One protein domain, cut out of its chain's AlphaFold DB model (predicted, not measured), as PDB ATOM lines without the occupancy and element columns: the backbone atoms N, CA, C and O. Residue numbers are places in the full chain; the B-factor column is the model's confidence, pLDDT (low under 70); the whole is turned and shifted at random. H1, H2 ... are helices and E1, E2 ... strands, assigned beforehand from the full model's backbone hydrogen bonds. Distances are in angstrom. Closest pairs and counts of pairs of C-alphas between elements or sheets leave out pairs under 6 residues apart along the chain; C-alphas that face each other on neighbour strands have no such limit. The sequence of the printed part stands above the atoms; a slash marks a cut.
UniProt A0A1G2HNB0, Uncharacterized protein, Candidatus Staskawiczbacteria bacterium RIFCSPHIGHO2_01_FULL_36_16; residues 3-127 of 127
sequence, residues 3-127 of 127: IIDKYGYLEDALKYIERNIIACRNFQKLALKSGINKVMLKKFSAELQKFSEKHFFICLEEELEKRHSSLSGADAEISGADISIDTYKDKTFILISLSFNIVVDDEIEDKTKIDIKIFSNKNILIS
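This is residues 3 to 127 of the 127 residues of an uncharacterized protein of Candidatus Staskawiczbacteria bacterium RIFCSPHIGHO2_01_FULL_36_16 (UniProt A0A1G2HNB0). A long, twisted antiparallel sheet of three long strands and one short edge strand forms a wall, with helices H1, H3 and H4 over one of its faces and H2 beside H3 at one end of the length. The printed part has 125 residues, with four named helices followed by four named strands; the sheet's order is E1, E2, E3, E4, a meander, each strand the antiparallel neighbour of the one before. The class is mixed, helices and strands. The whole is compact, with a radius of gyration of the C-alphas of 15.6 A, yet a rod in outline, spanning 49 by 24 by 23 A.

Residues 3 to 4 pair, parallel, with residues 76 to 77 of E1, residues 75 to 88. H1, residues 9 to 22, is on the sheet over E1, at a height of 9.7 A, along the strands at 3 degrees to E1 on the local plane; the closest C-alphas are those of Tyr 9 and Ala 81, 5.5 A apart. H2, residues 27 to 34, only grazes the sheet with its residues 30 to 34. H3, residues 38 to 47, is on the same face as H1, at a height of 9.3 A. H2 and H3 touch, about perpendicular at 74 degrees, closest at the C-alphas of Ala 31 and Lys 38, 6.0 A. H1 and H3 only just touch, only at their ends, with 3 pairs of C-alphas within 8 A; the closest are those of Ile 22 and Ser 45, 5.1 A. H4, residues 53 to 67, is on the sheet too; H1 and H4 make two layers, helices on one face of a sheet. In H1, H2, H3 and H4 every O i to N i+4 pair is within hydrogen-bond range. E1 and E2, residues 91 to 104, form a hairpin, with N 82 and O 97 at 2.9 A. E2 and E3, residues 107 to 120, form another, with N 98 and O 114 at 2.8 A. E3 and E4, residues 123 to 126, form a third, with N 117 and O 125 at 2.8 A.

H1 begins at C-alpha 9, (16.871, -84.679, -22.713), and is 18.8 A long; H4 is 21.2 A. E1 is 32.7 A and bends by 73 degrees at residue 85. E2 is 39.2 A, and E3, 36.6 A, bends by 58 degrees at residue 110. E4 ends at C-alpha 126, (33.059, -78.234, -25.449).

The C-alphas farthest apart, Val 39 and Asp 105, are 49.8 A apart. The printed part has no cut and no long link. Its mean pLDDT is 90.4, and no printed residue is under 70.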
ATOM      1  N   ILE A   3      19.957 -72.556 -18.421       91.88
ATOM      2  CA  ILE A   3      19.737 -73.744 -19.259       91.88
ATOM      3  C   ILE A   3      18.418 -74.392 -18.853       91.88
ATOM      4  O   ILE A   3      18.276 -74.869 -17.728       91.88
ATOM      5  N   ILE A   4      17.482 -74.490 -19.794       93.69
ATOM      6  CA  ILE A   4      16.151 -75.043 -19.544       93.69
ATOM      7  C   ILE A   4      15.994 -76.382 -20.271       93.69
ATOM      8  O   ILE A   4      15.851 -76.437 -21.493       93.69
ATOM      9  N   ASP A   5      15.956 -77.481 -19.517       92.62
ATOM     10  CA  ASP A   5      15.706 -78.834 -20.036       92.62
ATOM     11  C   ASP A   5      14.248 -79.269 -19.814       92.62
ATOM     12  O   ASP A   5      13.954 -80.161 -19.018       92.62
ATOM     13  N   LYS A   6      13.299 -78.622 -20.508       91.50
ATOM     14  CA  LYS A   6      11.848 -78.848 -20.307       91.50
ATOM     15  C   LYS A   6      11.418 -80.309 -20.485       91.50
ATOM     16  O   LYS A   6      10.428 -80.733 -19.893       91.50
ATOM     17  N   TYR A   7      12.129 -81.054 -21.329       92.25
ATOM     18  CA  TYR A   7      11.777 -82.420 -21.717       92.25
ATOM     19  C   TYR A   7      12.698 -83.487 -21.108       92.25
ATOM     20  O   TYR A   7      12.471 -84.670 -21.348       92.25
ATOM     21  N   GLY A   8      13.700 -83.093 -20.313       92.25
ATOM     22  CA  GLY A   8      14.621 -84.016 -19.646       92.25
ATOM     23  C   GLY A   8      15.638 -84.682 -20.580       92.25
ATOM     24  O   GLY A   8      16.140 -85.760 -20.262       92.25
ATOM     25  N   TYR A   9      15.944 -84.094 -21.739       93.12
ATOM     26  CA  TYR A   9      16.871 -84.679 -22.713       93.12
ATOM     27  C   TYR A   9      18.294 -84.793 -22.165       93.12
ATOM     28  O   TYR A   9      18.961 -85.818 -22.342       93.12
ATOM     29  N   LEU A  10      18.770 -83.742 -21.497       92.31
ATOM     30  CA  LEU A  10      20.091 -83.740 -20.890       92.31
ATOM     31  C   LEU A  10      20.097 -84.597 -19.624       92.31
ATOM     32  O   LEU A  10      21.036 -85.368 -19.420       92.31
ATOM     33  N   GLU A  11      19.035 -84.535 -18.822       92.94
ATOM     34  CA  GLU A  11      18.879 -85.413 -17.659       92.94
ATOM     35  C   GLU A  11      18.970 -86.902 -18.053       92.94
ATOM     36  O   GLU A  11      19.710 -87.679 -17.439       92.94
ATOM     37  N   ASP A  12      18.277 -87.308 -19.117       93.44
ATOM     38  CA  ASP A  12      18.306 -88.683 -19.614       93.44
ATOM     39  C   ASP A  12      19.678 -89.076 -20.177       93.44
ATOM     40  O   ASP A  12      20.145 -90.202 -19.942       93.44
ATOM     41  N   ALA A  13      20.372 -88.158 -20.857       92.06
ATOM     42  CA  ALA A  13      21.739 -88.380 -21.323       92.06
ATOM     43  C   ALA A  13      22.709 -88.615 -20.148       92.06
ATOM     44  O   ALA A  13      23.503 -89.563 -20.177       92.06
ATOM     45  N   LEU A  14      22.614 -87.820 -19.079       92.44
ATOM     46  CA  LEU A  14      23.449 -87.967 -17.882       92.44
ATOM     47  C   LEU A  14      23.151 -89.280 -17.138       92.44
ATOM     48  O   LEU A  14      24.071 -90.053 -16.846       92.44
ATOM     49  N   LYS A  15      21.870 -89.623 -16.949       92.38
ATOM     50  CA  LYS A  15      21.458 -90.919 -16.376       92.38
ATOM     51  C   LYS A  15      21.958 -92.100 -17.202       92.38
ATOM     52  O   LYS A  15      22.319 -93.146 -16.647       92.38
ATOM     53  N   TYR A  16      21.970 -91.976 -18.530       90.81
ATOM     54  CA  TYR A  16      22.518 -93.008 -19.404       90.81
ATOM     55  C   TYR A  16      24.008 -93.236 -19.131       90.81
ATOM     56  O   TYR A  16      24.420 -94.396 -19.000       90.81
ATOM     57  N   ILE A  17      24.794 -92.160 -19.015       89.94
ATOM     58  CA  ILE A  17      26.233 -92.214 -18.712       89.94
ATOM     59  C   ILE A  17      26.460 -92.903 -17.371       89.94
ATOM     60  O   ILE A  17      27.211 -93.881 -17.299       89.94
ATOM     61  N   GLU A  18      25.769 -92.450 -16.326       91.00
ATOM     62  CA  GLU A  18      25.919 -92.994 -14.980       91.00
ATOM     63  C   GLU A  18      25.621 -94.502 -14.952       91.00
ATOM     64  O   GLU A  18      26.441 -95.314 -14.515       91.00
ATOM     65  N   ARG A  19      24.470 -94.914 -15.494       90.56
ATOM     66  CA  ARG A  19      24.008 -96.307 -15.409       90.56
ATOM     67  C   ARG A  19      24.789 -97.256 -16.308       90.56
ATOM     68  O   ARG A  19      25.073 -98.386 -15.903       90.56
ATOM     69  N   ASN A  20      25.078 -96.854 -17.542       87.88
ATOM     70  CA  ASN A  20      25.612 -97.772 -18.546       87.88
ATOM     71  C   ASN A  20      27.137 -97.734 -18.624       87.88
ATOM     72  O   ASN A  20      27.743 -98.779 -18.872       87.88
ATOM     73  N   ILE A  21      27.741 -96.567 -18.388       87.19
ATOM     74  CA  ILE A  21      29.178 -96.340 -18.560       87.19
ATOM     75  C   ILE A  21      29.880 -96.343 -17.197       87.19
ATOM     76  O   ILE A  21      30.783 -97.148 -16.972       87.19
ATOM     77  N   ILE A  22      29.443 -95.523 -16.239       88.38
ATOM     78  CA  ILE A  22      30.108 -95.448 -14.926       88.38
ATOM     79  C   ILE A  22      29.849 -96.732 -14.124       88.38
ATOM     80  O   ILE A  22      30.789 -97.398 -13.692       88.38
ATOM     81  N   ALA A  23      28.590 -97.156 -14.001       87.31
ATOM     82  CA  ALA A  23      28.208 -98.361 -13.256       87.31
ATOM     83  C   ALA A  23      28.404 -99.679 -14.031       87.31
ATOM     84  O   ALA A  23      28.029-100.750 -13.552       87.31
ATOM     85  N   CYS A  24      28.963 -99.623 -15.241       86.38
ATOM     86  CA  CYS A  24      29.277-100.777 -16.082       86.38
ATOM     87  C   CYS A  24      28.113-101.740 -16.424       86.38
ATOM     88  O   CYS A  24      28.368-102.861 -16.868       86.38
ATOM     89  N   ARG A  25      26.833-101.362 -16.257       84.69
ATOM     90  CA  ARG A  25      25.705-102.323 -16.328       84.69
ATOM     91  C   ARG A  25      25.504-102.987 -17.694       84.69
ATOM     92  O   ARG A  25      25.091-104.139 -17.752       84.69
ATOM     93  N   ASN A  26      25.804-102.287 -18.789       82.94
ATOM     94  CA  ASN A  26      25.590-102.774 -20.162       82.94
ATOM     95  C   ASN A  26      26.877-102.802 -20.994       82.94
ATOM     96  O   ASN A  26      26.854-102.727 -22.222       82.94
ATOM     97  N   PHE A  27      28.016-102.947 -20.323       84.81
ATOM     98  CA  PHE A  27      29.339-102.784 -20.916       84.81
ATOM     99  C   PHE A  27      29.618-103.667 -22.130       84.81
ATOM    100  O   PHE A  27      30.236-103.229 -23.094       84.81
ATOM    101  N   GLN A  28      29.145-104.913 -22.105       84.25
ATOM    102  CA  GLN A  28      29.324-105.827 -23.228       84.25
ATOM    103  C   GLN A  28      28.532-105.386 -24.463       84.25
ATOM    104  O   GLN A  28      29.058-105.453 -25.569       84.25
ATOM    105  N   LYS A  29      27.293-104.917 -24.277       87.06
ATOM    106  CA  LYS A  29      26.468-104.390 -25.371       87.06
ATOM    107  C   LYS A  29      27.055-103.088 -25.914       87.06
ATOM    108  O   LYS A  29      27.106-102.914 -27.124       87.06
ATOM    109  N   LEU A  30      27.541-102.219 -25.024       85.56
ATOM    110  CA  LEU A  30      28.238-100.984 -25.384       85.56
ATOM    111  C   LEU A  30      29.476-101.262 -26.236       85.56
ATOM    112  O   LEU A  30      29.560-100.732 -27.333       85.56
ATOM    113  N   ALA A  31      30.370-102.143 -25.779       86.31
ATOM    114  CA  ALA A  31      31.583-102.530 -26.504       86.31
ATOM    115  C   ALA A  31      31.288-103.039 -27.923       86.31
ATOM    116  O   ALA A  31      31.975-102.675 -28.870       86.31
ATOM    117  N   LEU A  32      30.245-103.863 -28.073       86.69
ATOM    118  CA  LEU A  32      29.820-104.368 -29.378       86.69
ATOM    119  C   LEU A  32      29.245-103.258 -30.264       86.69
ATOM    120  O   LEU A  32      29.575-103.199 -31.443       86.69
ATOM    121  N   LYS A  33      28.407-102.378 -29.703       87.00
ATOM    122  CA  LYS A  33      27.758-101.291 -30.448       87.00
ATOM    123  C   LYS A  33      28.761-100.236 -30.919       87.00
ATOM    124  O   LYS A  33      28.626 -99.745 -32.032       87.00
ATOM    125  N   SER A  34      29.729 -99.877 -30.079       84.44
ATOM    126  CA  SER A  34      30.719 -98.841 -30.389       84.44
ATOM    127  C   SER A  34      31.980 -99.376 -31.070       84.44
ATOM    128  O   SER A  34      32.825 -98.590 -31.477       84.44
ATOM    129  N   GLY A  35      32.153-100.700 -31.166       86.31
ATOM    130  CA  GLY A  35      33.390-101.306 -31.672       86.31
ATOM    131  C   GLY A  35      34.601-101.112 -30.748       86.31
ATOM    132  O   GLY A  35      35.728-101.415 -31.134       86.31
ATOM    133  N   ILE A  36      34.393-100.624 -29.522       88.38
ATOM    134  CA  ILE A  36      35.467-100.323 -28.572       88.38
ATOM    135  C   ILE A  36      35.789-101.565 -27.752       88.38
ATOM    136  O   ILE A  36      34.906-102.225 -27.198       88.38
ATOM    137  N   ASN A  37      37.079-101.875 -27.617       87.81
ATOM    138  CA  ASN A  37      37.489-103.036 -26.841       87.81
ATOM    139  C   ASN A  37      37.111-102.877 -25.347       87.81
ATOM    140  O   ASN A  37      37.118-101.782 -24.775       87.81
ATOM    141  N   LYS A  38      36.818-104.003 -24.683       86.88
ATOM    142  CA  LYS A  38      36.375-104.021 -23.277       86.88
ATOM    143  C   LYS A  38      37.406-103.446 -22.296       86.88
ATOM    144  O   LYS A  38      37.017-102.887 -21.275       86.88
ATOM    145  N   VAL A  39      38.699-103.600 -22.575       88.75
ATOM    146  CA  VAL A  39      39.792-103.093 -21.728       88.75
ATOM    147  C   VAL A  39      39.829-101.562 -21.757       88.75
ATOM    148  O   VAL A  39      39.896-100.941 -20.699       88.75
ATOM    149  N   MET A  40      39.709-100.953 -22.940       88.94
ATOM    150  CA  MET A  40      39.642 -99.501 -23.130       88.94
ATOM    151  C   MET A  40      38.411 -98.915 -22.458       88.94
ATOM    152  O   MET A  40      38.532 -97.981 -21.672       88.94
ATOM    153  N   LEU A  41      37.243 -99.524 -22.682       89.06
ATOM    154  CA  LEU A  41      36.022 -99.116 -22.000       89.06
ATOM    155  C   LEU A  41      36.174 -99.212 -20.475       89.06
ATOM    156  O   LEU A  41      35.752 -98.307 -19.764       89.06
ATOM    157  N   LYS A  42      36.810-100.269 -19.947       89.88
ATOM    158  CA  LYS A  42      36.968-100.444 -18.491       89.88
ATOM    159  C   LYS A  42      37.876 -99.367 -17.902       89.88
ATOM    160  O   LYS A  42      37.574 -98.836 -16.836       89.88
ATOM    161  N   LYS A  43      38.956 -99.027 -18.609       90.62
ATOM    162  CA  LYS A  43      39.823 -97.899 -18.258       90.62
ATOM    163  C   LYS A  43      39.039 -96.583 -18.275       90.62
ATOM    164  O   LYS A  43      39.088 -95.842 -17.303       90.62
ATOM    165  N   PHE A  44      38.267 -96.347 -19.328       92.06
ATOM    166  CA  PHE A  44      37.453 -95.145 -19.478       92.06
ATOM    167  C   PHE A  44      36.402 -94.993 -18.365       92.06
ATOM    168  O   PHE A  44      36.290 -93.934 -17.759       92.06
ATOM    169  N   SER A  45      35.689 -96.065 -18.003       91.88
ATOM    170  CA  SER A  45      34.753 -96.043 -16.867       91.88
ATOM    171  C   SER A  45      35.442 -95.692 -15.546       91.88
ATOM    172  O   SER A  45      34.896 -94.924 -14.756       91.88
ATOM    173  N   ALA A  46      36.666 -96.183 -15.322       91.44
ATOM    174  CA  ALA A  46      37.452 -95.804 -14.153       91.44
ATOM    175  C   ALA A  46      37.828 -94.309 -14.160       91.44
ATOM    176  O   ALA A  46      37.784 -93.667 -13.113       91.44
ATOM    177  N   GLU A  47      38.145 -93.738 -15.325       91.75
ATOM    178  CA  GLU A  47      38.446 -92.305 -15.496       91.75
ATOM    179  C   GLU A  47      37.210 -91.401 -15.324       91.75
ATOM    180  O   GLU A  47      37.341 -90.222 -14.983       91.75
ATOM    181  N   LEU A  48      36.008 -91.949 -15.509       91.56
ATOM    182  CA  LEU A  48      34.731 -91.274 -15.262       91.56
ATOM    183  C   LEU A  48      34.221 -91.421 -13.823       91.56
ATOM    184  O   LEU A  48      33.235 -90.780 -13.461       91.56
ATOM    185  N   GLN A  49      34.858 -92.238 -12.977       88.44
ATOM    186  CA  GLN A  49      34.474 -92.326 -11.567       88.44
ATOM    187  C   GLN A  49      34.531 -90.938 -10.926       88.44
ATOM    188  O   GLN A  49      35.504 -90.208 -11.107       88.44
ATOM    189  N   LYS A  50      33.508 -90.579 -10.142       85.94
ATOM    190  CA  LYS A  50      33.342 -89.229  -9.569       85.94
ATOM    191  C   LYS A  50      33.108 -88.129 -10.616       85.94
ATOM    192  O   LYS A  50      33.497 -86.985 -10.388       85.94
ATOM    193  N   PHE A  51      32.513 -88.463 -11.763       88.06
ATOM    194  CA  PHE A  51      31.955 -87.461 -12.667       88.06
ATOM    195  C   PHE A  51      31.026 -86.517 -11.887       88.06
ATOM    196  O   PHE A  51      30.232 -86.967 -11.061       88.06
ATOM    197  N   SER A  52      31.176 -85.214 -12.116       85.88
ATOM    198  CA  SER A  52      30.424 -84.172 -11.422       85.88
ATOM    199  C   SER A  52      29.499 -83.491 -12.415       85.88
ATOM    200  O   SER A  52      29.956 -82.692 -13.231       85.88
ATOM    201  N   GLU A  53      28.201 -83.779 -12.321       87.69
ATOM    202  CA  GLU A  53      27.175 -83.107 -13.125       87.69
ATOM    203  C   GLU A  53      27.241 -81.593 -12.930       87.69
ATOM    204  O   GLU A  53      27.247 -80.845 -13.899       87.69
ATOM    205  N   LYS A  54      27.439 -81.132 -11.688       87.88
ATOM    206  CA  LYS A  54      27.616 -79.706 -11.390       87.88
ATOM    207  C   LYS A  54      28.756 -79.077 -12.196       87.88
ATOM    208  O   LYS A  54      28.608 -77.970 -12.692       87.88
ATOM    209  N   HIS A  55      29.900 -79.756 -12.307       86.88
ATOM    210  CA  HIS A  55      31.019 -79.226 -13.090       86.88
ATOM    211  C   HIS A  55      30.699 -79.204 -14.587       86.88
ATOM    212  O   HIS A  55      31.038 -78.239 -15.260       86.88
ATOM    213  N   PHE A  56      30.019 -80.239 -15.082       90.56
ATOM    214  CA  PHE A  56      29.547 -80.299 -16.462       90.56
ATOM    215  C   PHE A  56      28.608 -79.131 -16.798       90.56
ATOM    216  O   PHE A  56      28.829 -78.467 -17.807       90.56
ATOM    217  N   PHE A  57      27.622 -78.843 -15.939       90.06
ATOM    218  CA  PHE A  57      26.697 -77.722 -16.132       90.06
ATOM    219  C   PHE A  57      27.422 -76.378 -16.148       90.06
ATOM    220  O   PHE A  57      27.206 -75.606 -17.071       90.06
ATOM    221  N   ILE A  58      28.356 -76.149 -15.216       89.06
ATOM    222  CA  ILE A  58      29.160 -74.915 -15.193       89.06
ATOM    223  C   ILE A  58      29.906 -74.721 -16.519       89.06
ATOM    224  O   ILE A  58      29.839 -73.649 -17.108       89.06
ATOM    225  N   CYS A  59      30.584 -75.756 -17.028       89.94
ATOM    226  CA  CYS A  59      31.300 -75.638 -18.300       89.94
ATOM    227  C   CYS A  59      30.356 -75.338 -19.476       89.94
ATOM    228  O   CYS A  59      30.728 -74.611 -20.394       89.94
ATOM    229  N   LEU A  60      29.155 -75.919 -19.467       92.38
ATOM    230  CA  LEU A  60      28.161 -75.717 -20.516       92.38
ATOM    231  C   LEU A  60      27.564 -74.305 -20.480       92.38
ATOM    232  O   LEU A  60      27.453 -73.674 -21.529       92.38
ATOM    233  N   GLU A  61      27.231 -73.807 -19.289       90.62
ATOM    234  CA  GLU A  61      26.764 -72.435 -19.061       90.62
ATOM    235  C   GLU A  61      27.815 -71.420 -19.524       90.62
ATOM    236  O   GLU A  61      27.503 -70.542 -20.325       90.62
ATOM    237  N   GLU A  62      29.077 -71.591 -19.113       90.38
ATOM    238  CA  GLU A  62      30.183 -70.708 -19.508       90.38
ATOM    239  C   GLU A  62      30.355 -70.631 -21.036       90.38
ATOM    240  O   GLU A  62      30.578 -69.552 -21.594       90.38
ATOM    241  N   GLU A  63      30.247 -71.763 -21.740       91.31
ATOM    242  CA  GLU A  63      30.394 -71.787 -23.198       91.31
ATOM    243  C   GLU A  63      29.182 -71.167 -23.916       91.31
ATOM    244  O   GLU A  63      29.362 -70.442 -24.899       91.31
ATOM    245  N   LEU A  64      27.959 -71.397 -23.424       91.62
ATOM    246  CA  LEU A  64      26.746 -70.766 -23.956       91.62
ATOM    247  C   LEU A  64      26.780 -69.244 -23.776       91.62
ATOM    248  O   LEU A  64      26.574 -68.504 -24.740       91.62
ATOM    249  N   GLU A  65      27.128 -68.771 -22.579       90.56
ATOM    250  CA  GLU A  65      27.259 -67.340 -22.293       90.56
ATOM    251  C   GLU A  65      28.319 -66.680 -23.169       90.56
ATOM    252  O   GLU A  65      28.121 -65.576 -23.675       90.56
ATOM    253  N   LYS A  66      29.436 -67.366 -23.421       90.31
ATOM    254  CA  LYS A  66      30.481 -66.862 -24.311       90.31
ATOM    255  C   LYS A  66      29.995 -66.719 -25.757       90.31
ATOM    256  O   LYS A  66      30.286 -65.701 -26.389       90.31
ATOM    257  N   ARG A  67      29.270 -67.712 -26.287       89.69
ATOM    258  CA  ARG A  67      28.747 -67.705 -27.671       89.69
ATOM    259  C   ARG A  67      27.661 -66.660 -27.889       89.69
ATOM    260  O   ARG A  67      27.621 -66.052 -28.954       89.69
ATOM    261  N   HIS A  68      26.832 -66.434 -26.877       88.06
ATOM    262  CA  HIS A  68      25.651 -65.577 -26.962       88.06
ATOM    263  C   HIS A  68      25.763 -64.337 -26.067       88.06
ATOM    264  O   HIS A  68      24.757 -63.763 -25.663       88.06
ATOM    265  N   SER A  69      26.989 -63.883 -25.792       83.69
ATOM    266  CA  SER A  69      27.282 -62.749 -24.896       83.69
ATOM    267  C   SER A  69      26.596 -61.429 -25.277       83.69
ATOM    268  O   SER A  69      26.465 -60.543 -24.434       83.69
ATOM    269  N   SER A  70      26.138 -61.281 -26.523       85.19
ATOM    270  CA  SER A  70      25.364 -60.126 -26.991       85.19
ATOM    271  C   SER A  70      23.869 -60.178 -26.650       85.19
ATOM    272  O   SER A  70      23.192 -59.163 -26.802       85.19
ATOM    273  N   LEU A  71      23.344 -61.326 -26.215       82.50
ATOM    274  CA  LEU A  71      21.925 -61.548 -25.919       82.50
ATOM    275  C   LEU A  71      21.703 -61.529 -24.400       82.50
ATOM    276  O   LEU A  71      21.755 -62.553 -23.718       82.50
ATOM    277  N   SER A  72      21.502 -60.330 -23.847       81.56
ATOM    278  CA  SER A  72      21.229 -60.157 -22.416       81.56
ATOM    279  C   SER A  72      19.857 -60.718 -22.047       81.56
ATOM    280  O   SER A  72      18.873 -60.399 -22.702       81.56
ATOM    281  N   GLY A  73      19.785 -61.473 -20.948       83.81
ATOM    282  CA  GLY A  73      18.527 -62.047 -20.455       83.81
ATOM    283  C   GLY A  73      18.018 -63.241 -21.266       83.81
ATOM    284  O   GLY A  73      16.879 -63.638 -21.078       83.81
ATOM    285  N   ALA A  74      18.846 -63.795 -22.154       90.81
ATOM    286  CA  ALA A  74      18.486 -64.965 -22.933       90.81
ATOM    287  C   ALA A  74      18.558 -66.260 -22.112       90.81
ATOM    288  O   ALA A  74      19.482 -66.446 -21.305       90.81
ATOM    289  N   ASP A  75      17.643 -67.170 -22.427       93.50
ATOM    290  CA  ASP A  75      17.604 -68.547 -21.946       93.50
ATOM    291  C   ASP A  75      18.022 -69.517 -23.055       93.50
ATOM    292  O   ASP A  75      17.803 -69.277 -24.244       93.50
ATOM    293  N   ALA A  76      18.636 -70.634 -22.670       95.00
ATOM    294  CA  ALA A  76      19.024 -71.711 -23.573       95.00
ATOM    295  C   ALA A  76      18.129 -72.933 -23.340       95.00
ATOM    296  O   ALA A  76      18.359 -73.740 -22.437       95.00
ATOM    297  N   GLU A  77      17.112 -73.099 -24.182       96.56
ATOM    298  CA  GLU A  77      16.189 -74.227 -24.097       96.56
ATOM    299  C   GLU A  77      16.721 -75.437 -24.859       96.56
ATOM    300  O   GLU A  77      16.928 -75.379 -26.073       96.56
ATOM    301  N   ILE A  78      16.890 -76.568 -24.174       96.06
ATOM    302  CA  ILE A  78      17.340 -77.808 -24.808       96.06
ATOM    303  C   ILE A  78      16.230 -78.348 -25.711       96.06
ATOM    304  O   ILE A  78      15.150 -78.729 -25.261       96.06
ATOM    305  N   SER A  79      16.526 -78.426 -27.004       95.56
ATOM    306  CA  SER A  79      15.624 -78.954 -28.029       95.56
ATOM    307  C   SER A  79      15.966 -80.383 -28.456       95.56
ATOM    308  O   SER A  79      15.141 -81.047 -29.081       95.56
ATOM    309  N   GLY A  80      17.148 -80.884 -28.086       94.50
ATOM    310  CA  GLY A  80      17.525 -82.280 -28.290       94.50
ATOM    311  C   GLY A  80      18.886 -82.629 -27.694       94.50
ATOM    312  O   GLY A  80      19.746 -81.763 -27.533       94.50
ATOM    313  N   ALA A  81      19.080 -83.913 -27.399       95.56
ATOM    314  CA  ALA A  81      20.347 -84.465 -26.941       95.56
ATOM    315  C   ALA A  81      20.612 -85.816 -27.609       95.56
ATOM    316  O   ALA A  81      19.794 -86.731 -27.522       95.56
ATOM    317  N   ASP A  82      21.784 -85.953 -28.220       94.31
ATOM    318  CA  ASP A  82      22.287 -87.221 -28.735       94.31
ATOM    319  C   ASP A  82      23.536 -87.637 -27.969       94.31
ATOM    320  O   ASP A  82      24.400 -86.815 -27.663       94.31
ATOM    321  N   ILE A  83      23.655 -88.935 -27.690       92.94
ATOM    322  CA  ILE A  83      24.806 -89.498 -26.992       92.94
ATOM    323  C   ILE A  83      25.427 -90.653 -27.769       92.94
ATOM    324  O   ILE A  83      24.758 -91.597 -28.201       92.94
ATOM    325  N   SER A  84      26.749 -90.618 -27.889       91.81
ATOM    326  CA  SER A  84      27.539 -91.717 -28.430       91.81
ATOM    327  C   SER A  84      28.836 -91.907 -27.649       91.81
ATOM    328  O   SER A  84      29.244 -91.063 -26.853       91.81
ATOM    329  N   ILE A  85      29.466 -93.064 -27.839       91.81
ATOM    330  CA  ILE A  85      30.802 -93.348 -27.316       91.81
ATOM    331  C   ILE A  85      31.679 -93.629 -28.521       91.81
ATOM    332  O   ILE A  85      31.339 -94.496 -29.327       91.81
ATOM    333  N   ASP A  86      32.796 -92.925 -28.611       90.94
ATOM    334  CA  ASP A  86      33.696 -92.995 -29.755       90.94
ATOM    335  C   ASP A  86      35.159 -93.036 -29.286       90.94
ATOM    336  O   ASP A  86      35.467 -93.000 -28.088       90.94
ATOM    337  N   THR A  87      36.078 -93.164 -30.238       88.12
ATOM    338  CA  THR A  87      37.518 -93.203 -30.019       88.12
ATOM    339  C   THR A  87      38.234 -92.191 -30.895       88.12
ATOM    340  O   THR A  87      37.977 -92.069 -32.086       88.12
ATOM    341  N   TYR A  88      39.184 -91.471 -30.310       84.88
ATOM    342  CA  TYR A  88      40.054 -90.556 -31.034       84.88
ATOM    343  C   TYR A  88      41.485 -90.710 -30.536       84.88
ATOM    344  O   TYR A  88      41.743 -90.542 -29.345       84.88
ATOM    345  N   LYS A  89      42.417 -91.028 -31.447       85.62
ATOM    346  CA  LYS A  89      43.840 -91.262 -31.127       85.62
ATOM    347  C   LYS A  89      44.013 -92.201 -29.920       85.62
ATOM    348  O   LYS A  89      44.641 -91.831 -28.928       85.62
ATOM    349  N   ASP A  90      43.370 -93.369 -29.980       81.75
ATOM    350  CA  ASP A  90      43.361 -94.404 -28.931       81.75
ATOM    351  C   ASP A  90      42.794 -93.972 -27.566       81.75
ATOM    352  O   ASP A  90      42.997 -94.642 -26.552       81.75
ATOM    353  N   LYS A  91      42.043 -92.866 -27.517       87.56
ATOM    354  CA  LYS A  91      41.301 -92.437 -26.328       87.56
ATOM    355  C   LYS A  91      39.810 -92.589 -26.553       87.56
ATOM    356  O   LYS A  91      39.280 -92.066 -27.528       87.56
ATOM    357  N   THR A  92      39.143 -93.277 -25.636       91.62
ATOM    358  CA  THR A  92      37.682 -93.354 -25.598       91.62
ATOM    359  C   THR A  92      37.108 -92.070 -25.005       91.62
ATOM    360  O   THR A  92      37.684 -91.519 -24.066       91.62
ATOM    361  N   PHE A  93      35.988 -91.600 -25.545       93.88
ATOM    362  CA  PHE A  93      35.240 -90.471 -25.000       93.88
ATOM    363  C   PHE A  93      33.738 -90.657 -25.207       93.88
ATOM    364  O   PHE A  93      33.306 -91.396 -26.093       93.88
ATOM    365  N   ILE A  94      32.947 -89.976 -24.382       94.00
ATOM    366  CA  ILE A  94      31.518 -89.773 -24.632       94.00
ATOM    367  C   ILE A  94      31.378 -88.503 -25.458       94.00
ATOM    368  O   ILE A  94      31.953 -87.481 -25.088       94.00
ATOM    369  N   LEU A  95      30.613 -88.562 -26.541       95.00
ATOM    370  CA  LEU A  95      30.138 -87.389 -27.263       95.00
ATOM    371  C   LEU A  95      28.677 -87.152 -26.888       95.00
ATOM    372  O   LEU A  95      27.841 -88.022 -27.137       95.00
ATOM    373  N   ILE A  96      28.390 -85.989 -26.310       95.69
ATOM    374  CA  ILE A  96      27.034 -85.474 -26.129       95.69
ATOM    375  C   ILE A  96      26.854 -84.317 -27.107       95.69
ATOM    376  O   ILE A  96      27.564 -83.322 -27.011       95.69
ATOM    377  N   SER A  97      25.920 -84.446 -28.038       96.38
ATOM    378  CA  SER A  97      25.523 -83.371 -28.944       96.38
ATOM    379  C   SER A  97      24.218 -82.768 -28.439       96.38
ATOM    380  O   SER A  97      23.182 -83.428 -28.491       96.38
ATOM    381  N   LEU A  98      24.265 -81.532 -27.953       96.81
ATOM    382  CA  LEU A  98      23.099 -80.800 -27.461       96.81
ATOM    383  C   LEU A  98      22.657 -79.764 -28.489       96.81
ATOM    384  O   LEU A  98      23.479 -79.028 -29.032       96.81
ATOM    385  N   SER A  99      21.357 -79.714 -28.752       96.56
ATOM    386  CA  SER A  99      20.729 -78.665 -29.556       96.56
ATOM    387  C   SER A  99      19.963 -77.730 -28.633       96.56
ATOM    388  O   SER A  99      19.240 -78.199 -27.753       96.56
ATOM    389  N   PHE A 100      20.104 -76.426 -28.849       96.31
ATOM    390  CA  PHE A 100      19.460 -75.388 -28.056       96.31
ATOM    391  C   PHE A 100      18.673 -74.434 -28.950       96.31
ATOM    392  O   PHE A 100      19.116 -74.100 -30.052       96.31
ATOM    393  N   ASN A 101      17.531 -73.975 -28.452       96.31
ATOM    394  CA  ASN A 101      16.912 -72.734 -28.896       96.31
ATOM    395  C   ASN A 101      17.330 -71.640 -27.910       96.31
ATOM    396  O   ASN A 101      17.182 -71.825 -26.704       96.31
ATOM    397  N   ILE A 102      17.849 -70.527 -28.414       95.25
ATOM    398  CA  ILE A 102      18.142 -69.348 -27.602       95.25
ATOM    399  C   ILE A 102      16.905 -68.459 -27.628       95.25
ATOM    400  O   ILE A 102      16.462 -68.067 -28.709       95.25
ATOM    401  N   VAL A 103      16.333 -68.201 -26.456       95.19
ATOM    402  CA  VAL A 103      15.031 -67.547 -26.298       95.19
ATOM    403  C   VAL A 103      15.193 -66.234 -25.539       95.19
ATOM    404  O   VAL A 103      15.868 -66.198 -24.512       95.19
ATOM    405  N   VAL A 104      14.579 -65.163 -26.043       92.69
ATOM    406  CA  VAL A 104      14.482 -63.847 -25.391       92.69
ATOM    407  C   VAL A 104      13.031 -63.393 -25.498       92.69
ATOM    408  O   VAL A 104      12.461 -63.468 -26.579       92.69
ATOM    409  N   ASP A 105      12.423 -62.955 -24.392       90.38
ATOM    410  CA  ASP A 105      11.022 -62.497 -24.362       90.38
ATOM    411  C   ASP A 105      10.033 -63.483 -25.036       90.38
ATOM    412  O   ASP A 105       9.125 -63.082 -25.761       90.38
ATOM    413  N   ASP A 106      10.222 -64.789 -24.796       87.31
ATOM    414  CA  ASP A 106       9.460 -65.910 -25.381       87.31
ATOM    415  C   ASP A 106       9.601 -66.105 -26.912       87.31
ATOM    416  O   ASP A 106       8.934 -66.969 -27.493       87.31
ATOM    417  N   GLU A 107      10.507 -65.381 -27.578       91.31
ATOM    418  CA  GLU A 107      10.821 -65.539 -29.003       91.31
ATOM    419  C   GLU A 107      12.158 -66.269 -29.223       91.31
ATOM    420  O   GLU A 107      13.135 -66.066 -28.503       91.31
ATOM    421  N   ILE A 108      12.212 -67.162 -30.224       93.69
ATOM    422  CA  ILE A 108      13.452 -67.870 -30.590       93.69
ATOM    423  C   ILE A 108      14.317 -66.938 -31.438       93.69
ATOM    424  O   ILE A 108      14.058 -66.768 -32.631       93.69
ATOM    425  N   GLU A 109      15.382 -66.425 -30.835       92.69
ATOM    426  CA  GLU A 109      16.359 -65.544 -31.477       92.69
ATOM    427  C   GLU A 109      17.412 -66.325 -32.272       92.69
ATOM    428  O   GLU A 109      17.848 -65.897 -33.341       92.69
ATOM    429  N   ASP A 110      17.823 -67.495 -31.770       92.81
ATOM    430  CA  ASP A 110      18.855 -68.316 -32.411       92.81
ATOM    431  C   ASP A 110      18.669 -69.816 -32.137       92.81
ATOM    432  O   ASP A 110      17.954 -70.238 -31.225       92.81
ATOM    433  N   LYS A 111      19.335 -70.646 -32.940       94.44
ATOM    434  CA  LYS A 111      19.460 -72.087 -32.729       94.44
ATOM    435  C   LYS A 111      20.917 -72.488 -32.815       94.44
ATOM    436  O   LYS A 111      21.555 -72.338 -33.853       94.44
ATOM    437  N   THR A 112      21.411 -73.093 -31.745       93.94
ATOM    438  CA  THR A 112      22.808 -73.506 -31.655       93.94
ATOM    439  C   THR A 112      22.924 -74.987 -31.346       93.94
ATOM    440  O   THR A 112      22.043 -75.603 -30.741       93.94
ATOM    441  N   LYS A 113      24.036 -75.571 -31.781       95.19
ATOM    442  CA  LYS A 113      24.418 -76.937 -31.453       95.19
ATOM    443  C   LYS A 113      25.777 -76.905 -30.771       95.19
ATOM    444  O   LYS A 113      26.691 -76.230 -31.244       95.19
ATOM    445  N   ILE A 114      25.895 -77.651 -29.683       94.75
ATOM    446  CA  ILE A 114      27.123 -77.786 -28.910       94.75
ATOM    447  C   ILE A 114      27.489 -79.261 -28.827       94.75
ATOM    448  O   ILE A 114      26.675 -80.094 -28.425       94.75
ATOM    449  N   ASP A 115      28.731 -79.571 -29.179       95.25
ATOM    450  CA  ASP A 115      29.290 -80.908 -29.066       95.25
ATOM    451  C   ASP A 115      30.232 -80.971 -27.859       95.25
ATOM    452  O   ASP A 115      31.235 -80.262 -27.778       95.25
ATOM    453  N   ILE A 116      29.922 -81.862 -26.921       95.06
ATOM    454  CA  ILE A 116      30.636 -82.029 -25.659       95.06
ATOM    455  C   ILE A 116      31.332 -83.386 -25.657       95.06
ATOM    456  O   ILE A 116      30.692 -84.436 -25.707       95.06
ATOM    457  N   LYS A 117      32.660 -83.375 -25.569       94.69
ATOM    458  CA  LYS A 117      33.503 -84.571 -25.503       94.69
ATOM    459  C   LYS A 117      34.008 -84.776 -24.082       94.69
ATOM    460  O   LYS A 117      34.812 -83.991 -23.587       94.69
ATOM    461  N   ILE A 118      33.583 -85.859 -23.443       94.25
ATOM    462  CA  ILE A 118      33.974 -86.220 -22.077       94.25
ATOM    463  C   ILE A 118      34.988 -87.359 -22.149       94.25
ATOM    464  O   ILE A 118      34.635 -88.503 -22.441       94.25
ATOM    465  N   PHE A 119      36.253 -87.047 -21.875       91.25
ATOM    466  CA  PHE A 119      37.349 -88.022 -21.828       91.25
ATOM    467  C   PHE A 119      37.581 -88.559 -20.413       91.25
ATOM    468  O   PHE A 119      38.063 -89.673 -20.247       91.25
ATOM    469  N   SER A 120      37.266 -87.768 -19.389       89.31
ATOM    470  CA  SER A 120      37.334 -88.167 -17.980       89.31
ATOM    471  C   SER A 120      36.497 -87.217 -17.123       89.31
ATOM    472  O   SER A 120      36.000 -86.205 -17.615       89.31
ATOM    473  N   ASN A 121      36.389 -87.488 -15.821       84.81
ATOM    474  CA  ASN A 121      35.701 -86.612 -14.862       84.81
ATOM    475  C   ASN A 121      36.260 -85.173 -14.754       84.81
ATOM    476  O   ASN A 121      35.618 -84.323 -14.143       84.81
ATOM    477  N   LYS A 122      37.450 -84.907 -15.308       84.75
ATOM    478  CA  LYS A 122      38.139 -83.603 -15.295       84.75
ATOM    479  C   LYS A 122      38.474 -83.083 -16.690       84.75
ATOM    480  O   LYS A 122      39.093 -82.033 -16.813       84.75
ATOM    481  N   ASN A 123      38.166 -83.849 -17.731       88.06
ATOM    482  CA  ASN A 123      38.515 -83.504 -19.099       88.06
ATOM    483  C   ASN A 123      37.253 -83.544 -19.954       88.06
ATOM    484  O   ASN A 123      36.902 -84.580 -20.526       88.06
ATOM    485  N   ILE A 124      36.582 -82.397 -19.972       89.88
ATOM    486  CA  ILE A 124      35.400 -82.109 -20.769       89.88
ATOM    487  C   ILE A 124      35.822 -81.034 -21.770       89.88
ATOM    488  O   ILE A 124      36.292 -79.971 -21.375       89.88
ATOM    489  N   LEU A 125      35.704 -81.333 -23.059       90.38
ATOM    490  CA  LEU A 125      35.938 -80.375 -24.134       90.38
ATOM    491  C   LEU A 125      34.598 -80.027 -24.763       90.38
ATOM    492  O   LEU A 125      33.881 -80.929 -25.185       90.38
ATOM    493  N   ILE A 126      34.286 -78.741 -24.837       90.31
ATOM    494  CA  ILE A 126      33.059 -78.234 -25.449       90.31
ATOM    495  C   ILE A 126      33.447 -77.493 -26.732       90.31
ATOM    496  O   ILE A 126      34.409 -76.724 -26.732       90.31
ATOM    497  N   SER A 127      32.754 -77.793 -27.832       83.25
ATOM    498  CA  SER A 127      33.008 -77.258 -29.177       83.25
ATOM    499  C   SER A 127      31.736 -76.921 -29.924       83.25
ATOM    500  O   SER A 127      30.682 -77.518 -29.627       83.25
TER     501      SER A 127